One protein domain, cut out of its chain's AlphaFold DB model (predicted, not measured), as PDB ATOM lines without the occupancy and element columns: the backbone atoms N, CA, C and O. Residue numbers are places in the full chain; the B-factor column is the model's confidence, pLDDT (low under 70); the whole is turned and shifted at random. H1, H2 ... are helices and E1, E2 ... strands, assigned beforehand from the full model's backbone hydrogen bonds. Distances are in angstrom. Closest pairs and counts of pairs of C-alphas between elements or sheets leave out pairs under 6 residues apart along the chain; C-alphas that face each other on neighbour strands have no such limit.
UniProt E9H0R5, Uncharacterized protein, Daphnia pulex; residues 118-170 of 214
ATOM      1  N   VAL A 118     -29.774   3.613 -10.926       74.25
ATOM      2  CA  VAL A 118     -29.771   5.047 -11.178       74.25
ATOM      3  C   VAL A 118     -31.126   5.596 -10.776       74.25
ATOM      4  O   VAL A 118     -32.160   5.035 -11.134       74.25
ATOM      5  N   THR A 119     -31.089   6.695 -10.039       72.75
ATOM      6  CA  THR A 119     -32.250   7.500  -9.680       72.75
ATOM      7  C   THR A 119     -31.963   8.919 -10.170       72.75
ATOM      8  O   THR A 119     -30.824   9.364 -10.140       72.75
ATOM      9  N   VAL A 120     -32.968   9.619 -10.672       74.50
ATOM     10  CA  VAL A 120     -32.927  11.040 -11.015       74.50
ATOM     11  C   VAL A 120     -34.075  11.671 -10.264       74.50
ATOM     12  O   VAL A 120     -35.218  11.220 -10.376       74.50
ATOM     13  N   VAL A 121     -33.765  12.690  -9.478       73.94
ATOM     14  CA  VAL A 121     -34.745  13.402  -8.663       73.94
ATOM     15  C   VAL A 121     -34.789  14.837  -9.162       73.94
ATOM     16  O   VAL A 121     -33.767  15.431  -9.468       73.94
ATOM     17  N   ARG A 122     -35.981  15.386  -9.305       75.25
ATOM     18  CA  ARG A 122     -36.179  16.781  -9.687       75.25
ATOM     19  C   ARG A 122     -35.890  17.709  -8.509       75.25
ATOM     20  O   ARG A 122     -35.848  17.281  -7.355       75.25
ATOM     21  N   TRP A 123     -35.771  19.000  -8.806       71.31
ATOM     22  CA  TRP A 123     -35.583  20.061  -7.809       71.31
ATOM     23  C   TRP A 123     -36.725  20.141  -6.777       71.31
ATOM     24  O   TRP A 123     -36.535  20.623  -5.663       71.31
ATOM     25  N   ASP A 124     -37.914  19.644  -7.128       66.56
ATOM     26  CA  ASP A 124     -39.094  19.542  -6.263       66.56
ATOM     27  C   ASP A 124     -39.131  18.241  -5.435       66.56
ATOM     28  O   ASP A 124     -40.141  17.938  -4.798       66.56
ATOM     29  N   TYR A 125     -38.021  17.499  -5.399       64.69
ATOM     30  CA  TYR A 125     -37.827  16.234  -4.681       64.69
ATOM     31  C   TYR A 125     -38.629  15.043  -5.224       64.69
ATOM     32  O   TYR A 125     -38.620  13.974  -4.607       64.69
ATOM     33  N   PHE A 126     -39.281  15.176  -6.381       68.00
ATOM     34  CA  PHE A 126     -39.942  14.047  -7.032       68.00
ATOM     35  C   PHE A 126     -38.956  13.214  -7.846       68.00
ATOM     36  O   PHE A 126     -38.107  13.740  -8.564       68.00
ATOM     37  N   ILE A 127     -39.087  11.889  -7.778       71.00
ATOM     38  CA  ILE A 127     -38.284  10.983  -8.601       71.00
ATOM     39  C   ILE A 127     -38.790  11.058 -10.043       71.00
ATOM     40  O   ILE A 127     -39.889  10.599 -10.343       71.00
ATOM     41  N   ALA A 128     -37.983  11.628 -10.935       68.38
ATOM     42  CA  ALA A 128     -38.286  11.691 -12.364       68.38
ATOM     43  C   ALA A 128     -37.938  10.394 -13.093       68.38
ATOM     44  O   ALA A 128     -38.585  10.039 -14.074       68.38
ATOM     45  N   TYR A 129     -36.904   9.692 -12.631       70.69
ATOM     46  CA  TYR A 129     -36.462   8.451 -13.248       70.69
ATOM     47  C   TYR A 129     -35.824   7.550 -12.205       70.69
ATOM     48  O   TYR A 129     -35.021   8.001 -11.396       70.69
ATOM     49  N   GLN A 130     -36.150   6.265 -12.227       77.69
ATOM     50  CA  GLN A 130     -35.454   5.270 -11.427       77.69
ATOM     51  C   GLN A 130     -35.432   3.946 -12.176       77.69
ATOM     52  O   GLN A 130     -36.474   3.438 -12.581       77.69
ATOM     53  N   THR A 131     -34.246   3.369 -12.336       77.31
ATOM     54  CA  THR A 131     -34.077   2.054 -12.958       77.31
ATOM     55  C   THR A 131     -32.947   1.283 -12.299       77.31
ATOM     56  O   THR A 131     -31.975   1.861 -11.799       77.31
ATOM     57  N   LEU A 132     -33.042  -0.040 -12.364       79.38
ATOM     58  CA  LEU A 132     -31.885  -0.905 -12.194       79.38
ATOM     59  C   LEU A 132     -31.076  -0.951 -13.490       79.38
ATOM     60  O   LEU A 132     -31.610  -0.735 -14.581       79.38
ATOM     61  N   ILE A 133     -29.782  -1.214 -13.348       78.94
ATOM     62  CA  ILE A 133     -28.820  -1.289 -14.439       78.94
ATOM     63  C   ILE A 133     -28.110  -2.633 -14.379       78.94
ATOM     64  O   ILE A 133     -27.661  -3.070 -13.320       78.94
ATOM     65  N   LYS A 134     -28.000  -3.263 -15.544       80.62
ATOM     66  CA  LYS A 134     -27.171  -4.431 -15.769       80.62
ATOM     67  C   LYS A 134     -25.708  -3.982 -15.843       80.62
ATOM     68  O   LYS A 134     -25.385  -3.194 -16.737       80.62
ATOM     69  N   PRO A 135     -24.840  -4.455 -14.937       74.38
ATOM     70  CA  PRO A 135     -23.412  -4.193 -15.039       74.38
ATOM     71  C   PRO A 135     -22.824  -4.890 -16.270       74.38
ATOM     72  O   PRO A 135     -23.313  -5.940 -16.701       74.38
ATOM     73  N   ASP A 136     -21.773  -4.300 -16.830       73.38
ATOM     74  CA  ASP A 136     -21.059  -4.861 -17.981       73.38
ATOM     75  C   ASP A 136     -20.261  -6.108 -17.553       73.38
ATOM     76  O   ASP A 136     -20.085  -7.047 -18.332       73.38
ATOM     77  N   ASN A 137     -19.823  -6.143 -16.290       74.50
ATOM     78  CA  ASN A 137     -19.115  -7.265 -15.687       74.50
ATOM     79  C   ASN A 137     -20.028  -8.134 -14.796       74.50
ATOM     80  O   ASN A 137     -20.949  -7.626 -14.151       74.50
ATOM     81  N   PRO A 138     -19.769  -9.456 -14.697       71.56
ATOM     82  CA  PRO A 138     -20.550 -10.340 -13.837       71.56
ATOM     83  C   PRO A 138     -20.428  -9.946 -12.359       71.56
ATOM     84  O   PRO A 138     -19.333  -9.709 -11.841       71.56
ATOM     85  N   ILE A 139     -21.571  -9.928 -11.674       70.25
ATOM     86  CA  ILE A 139     -21.685  -9.548 -10.265       70.25
ATOM     87  C   ILE A 139     -21.029 -10.619  -9.393       70.25
ATOM     88  O   ILE A 139     -21.438 -11.775  -9.403       70.25
ATOM     89  N   LYS A 140     -20.010 -10.225  -8.623       68.50
ATOM     90  CA  LYS A 140     -19.325 -11.111  -7.661       68.50
ATOM     91  C   LYS A 140     -19.746 -10.878  -6.215       68.50
ATOM     92  O   LYS A 140     -19.646 -11.787  -5.400       68.50
ATOM     93  N   HIS A 141     -20.132  -9.648  -5.882       65.62
ATOM     94  CA  HIS A 141     -20.543  -9.268  -4.536       65.62
ATOM     95  C   HIS A 141     -21.457  -8.044  -4.589       65.62
ATOM     96  O   HIS A 141     -21.011  -6.950  -4.947       65.62
ATOM     97  N   LEU A 142     -22.711  -8.205  -4.173       64.19
ATOM     98  CA  LEU A 142     -23.618  -7.085  -3.940       64.19
ATOM     99  C   LEU A 142     -23.501  -6.602  -2.507       64.19
ATOM    100  O   LEU A 142     -23.593  -7.373  -1.556       64.19
ATOM    101  N   ASN A 143     -23.356  -5.292  -2.349       64.62
ATOM    102  CA  ASN A 143     -23.391  -4.676  -1.037       64.62
ATOM    103  C   ASN A 143     -24.842  -4.463  -0.571       64.62
ATOM    104  O   ASN A 143     -25.284  -3.330  -0.397       64.62
ATOM    105  N   THR A 144     -25.595  -5.553  -0.412       62.91
ATOM    106  CA  THR A 144     -27.043  -5.553  -0.126       62.91
ATOM    107  C   THR A 144     -27.404  -4.698   1.085       62.91
ATOM    108  O   THR A 144     -28.403  -3.984   1.052       62.91
ATOM    109  N   GLY A 145     -26.551  -4.685   2.116       57.75
ATOM    110  CA  GLY A 145     -26.726  -3.834   3.289       57.75
ATOM    111  C   GLY A 145     -26.808  -2.353   2.926       57.75
ATOM    112  O   GLY A 145     -27.611  -1.638   3.517       57.75
ATOM    113  N   PHE A 146     -26.026  -1.916   1.931       57.56
ATOM    114  CA  PHE A 146     -25.948  -0.522   1.494       57.56
ATOM    115  C   PHE A 146     -26.876  -0.137   0.360       57.56
ATOM    116  O   PHE A 146     -27.302   1.014   0.268       57.56
ATOM    117  N   THR A 147     -27.180  -1.077  -0.518       62.50
ATOM    118  CA  THR A 147     -27.954  -0.802  -1.727       62.50
ATOM    119  C   THR A 147     -29.428  -1.133  -1.552       62.50
ATOM    120  O   THR A 147     -30.274  -0.568  -2.254       62.50
ATOM    121  N   GLY A 148     -29.716  -2.076  -0.653       69.75
ATOM    122  CA  GLY A 148     -30.979  -2.790  -0.568       69.75
ATOM    123  C   GLY A 148     -31.222  -3.754  -1.734       69.75
ATOM    124  O   GLY A 148     -32.260  -4.399  -1.752       69.75
ATOM    125  N   ILE A 149     -30.320  -3.850  -2.711       71.06
ATOM    126  CA  ILE A 149     -30.530  -4.592  -3.964       71.06
ATOM    127  C   ILE A 149     -29.912  -5.977  -3.835       71.06
ATOM    128  O   ILE A 149     -28.712  -6.083  -3.574       71.06
ATOM    129  N   ASN A 150     -30.718  -7.007  -4.072       77.75
ATOM    130  CA  ASN A 150     -30.312  -8.407  -4.091       77.75
ATOM    131  C   ASN A 150     -29.955  -8.871  -5.510       77.75
ATOM    132  O   ASN A 150     -30.302  -8.230  -6.497       77.75
ATOM    133  N   GLU A 151     -29.291 -10.024  -5.628       75.19
ATOM    134  CA  GLU A 151     -28.905 -10.591  -6.934       75.19
ATOM    135  C   GLU A 151     -30.123 -10.818  -7.834       75.19
ATOM    136  O   GLU A 151     -30.113 -10.428  -9.001       75.19
ATOM    137  N   ASN A 152     -31.206 -11.343  -7.256       82.88
ATOM    138  CA  ASN A 152     -32.472 -11.600  -7.944       82.88
ATOM    139  C   ASN A 152     -33.115 -10.342  -8.547       82.88
ATOM    140  O   ASN A 152     -33.885 -10.453  -9.497       82.88
ATOM    141  N   ASP A 153     -32.792  -9.152  -8.036       78.75
ATOM    142  CA  ASP A 153     -33.316  -7.899  -8.583       78.75
ATOM    143  C   ASP A 153     -32.601  -7.523  -9.893       78.75
ATOM    144  O   ASP A 153     -33.148  -6.796 -10.718       78.75
ATOM    145  N   VAL A 154     -31.377  -8.025 -10.106       76.25
ATOM    146  CA  VAL A 154     -30.504  -7.638 -11.225       76.25
ATOM    147  C   VAL A 154     -30.458  -8.694 -12.332       76.25
ATOM    148  O   VAL A 154     -30.217  -8.345 -13.486       76.25
ATOM    149  N   ILE A 155     -30.734  -9.970 -12.031       81.00
ATOM    150  CA  ILE A 155     -30.613 -11.083 -13.000       81.00
ATOM    151  C   ILE A 155     -31.420 -10.888 -14.296       81.00
ATOM    152  O   ILE A 155     -31.019 -11.381 -15.349       81.00
ATOM    153  N   HIS A 156     -32.546 -10.175 -14.236       85.50
ATOM    154  CA  HIS A 156     -33.445  -9.965 -15.376       85.50
ATOM    155  C   HIS A 156     -33.344  -8.561 -15.981       85.50
ATOM    156  O   HIS A 156     -34.055  -8.244 -16.936       85.50
ATOM    157  N   VAL A 157     -32.453  -7.718 -15.459       83.69
ATOM    158  CA  VAL A 157     -32.270  -6.353 -15.949       83.69
ATOM    159  C   VAL A 157     -31.509  -6.385 -17.270       83.69
ATOM    160  O   VAL A 157     -30.465  -7.022 -17.390       83.69
ATOM    161  N   GLN A 158     -32.030  -5.673 -18.269       87.75
ATOM    162  CA  GLN A 158     -31.371  -5.489 -19.572       87.75
ATOM    163  C   GLN A 158     -30.919  -4.043 -19.802       87.75
ATOM    164  O   GLN A 158     -30.127  -3.777 -20.704       87.75
ATOM    165  N   THR A 159     -31.404  -3.104 -18.988       76.50
ATOM    166  CA  THR A 159     -31.052  -1.688 -19.077       76.50
ATOM    167  C   THR A 159     -29.577  -1.497 -18.752       76.50
ATOM    168  O   THR A 159     -29.123  -1.912 -17.692       76.50
ATOM    169  N   THR A 160     -28.823  -0.849 -19.639       75.75
ATOM    170  CA  THR A 160     -27.407  -0.525 -19.400       75.75
ATOM    171  C   THR A 160     -27.244   0.949 -19.029       75.75
ATOM    172  O   THR A 160     -28.134   1.767 -19.283       75.75
ATOM    173  N   ILE A 161     -26.082   1.326 -18.487       68.69
ATOM    174  CA  ILE A 161     -25.769   2.740 -18.217       68.69
ATOM    175  C   ILE A 161     -25.823   3.594 -19.491       68.69
ATOM    176  O   ILE A 161     -26.258   4.741 -19.452       68.69
ATOM    177  N   ARG A 162     -25.462   3.012 -20.644       68.81
ATOM    178  CA  ARG A 162     -25.531   3.681 -21.952       68.81
ATOM    179  C   ARG A 162     -26.973   3.948 -22.374       68.81
ATOM    180  O   ARG A 162     -27.254   5.002 -22.928       68.81
ATOM    181  N   THR A 163     -27.883   3.024 -22.067       66.69
ATOM    182  CA  THR A 163     -29.317   3.161 -22.360       66.69
ATOM    183  C   THR A 163     -29.982   4.252 -21.517       66.69
ATOM    184  O   THR A 163     -30.974   4.819 -21.951       66.69
ATOM    185  N   CYS A 164     -29.436   4.578 -20.339       61.72
ATOM    186  CA  CYS A 164     -30.001   5.625 -19.485       61.72
ATOM    187  C   CYS A 164     -29.818   7.041 -20.063       61.72
ATOM    188  O   CYS A 164     -30.578   7.923 -19.689       61.72
ATOM    189  N   ALA A 165     -28.835   7.260 -20.950       62.56
ATOM    190  CA  ALA A 165     -28.620   8.513 -21.693       62.56
ATOM    191  C   ALA A 165     -28.688   9.813 -20.853       62.56
ATOM    192  O   ALA A 165     -29.107  10.860 -21.339       62.56
ATOM    193  N   LEU A 166     -28.249   9.763 -19.590       62.72
ATOM    194  CA  LEU A 166     -28.248  10.911 -18.679       62.72
ATOM    195  C   LEU A 166     -26.981  11.748 -18.891       62.72
ATOM    196  O   LEU A 166     -25.981  11.564 -18.198       62.72
ATOM    197  N   ILE A 167     -27.010  12.633 -19.886       64.12
ATOM    198  CA  ILE A 167     -25.914  13.560 -20.186       64.12
ATOM    199  C   ILE A 167     -26.422  14.981 -19.981       64.12
ATOM    200  O   ILE A 167     -27.435  15.367 -20.555       64.12
ATOM    201  N   HIS A 168     -25.700  15.752 -19.173       59.38
ATOM    202  CA  HIS A 168     -25.986  17.157 -18.923       59.38
ATOM    203  C   HIS A 168     -24.677  17.956 -18.935       59.38
ATOM    204  O   HIS A 168     -23.632  17.448 -18.522       59.38
ATOM    205  N   ASP A 169     -24.720  19.184 -19.447       57.09
ATOM    206  CA  ASP A 169     -23.567  20.078 -19.592       57.09
ATOM    207  C   ASP A 169     -23.171  20.730 -18.256       57.09
ATOM    208  O   ASP A 169     -21.987  20.882 -17.949       57.09
ATOM    209  N   LYS A 170     -24.160  21.057 -17.423       71.56
ATOM    210  CA  LYS A 170     -23.967  21.593 -16.072       71.56
ATOM    211  C   LYS A 170     -23.963  20.457 -15.055       71.56
ATOM    212  O   LYS A 170     -24.930  19.707 -14.954       71.56
TER     213      LYS A 170
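This is residues 118 to 170 of the 214 residues of an uncharacterized protein of Daphnia pulex (UniProt E9H0R5). There is little regular structure: a two-stranded antiparallel hairpin, E1 and E2, makes one end, and a wide loop with two short helices, H1 and H2, the other. An unnamed tail, residues 155 to 170, runs back toward the hairpin's end. The 53 printed residues, ordered E1, E2, H1, H2, are mixed in class, with 18 in named elements. The whole is loose, radius of gyration of the C-alphas 13.0 A, spanning 34 by 23 by 18 A.

Start at E1, residues 118 to 121; its antiparallel neighbour E2, residues 127 to 132, stands at 176 degrees, with N 120 and O 129 within hydrogen-bond range at 2.7 A. H1, residues 144 to 147, and H2, residues 151 to 154, are apart. The closest C-alphas of E2 and H2, Leu 132 and Val 154, are 6.9 A apart. Both helices are too short for an O i to N i+4 pair.

Find C-alpha 118 at (-29.771, 5.047, -11.178), where E1 begins its 10.0 A; E2 covers 14.0 A, H1 5.1 A, and H2 5.4 A, and H2 ends at C-alpha 154 at (-30.504, -7.638, -11.225).

The printed part has no cut. The E2 to H1 link is long. Look for pLDDT under 70 at 22 residues, among them 140 to 148.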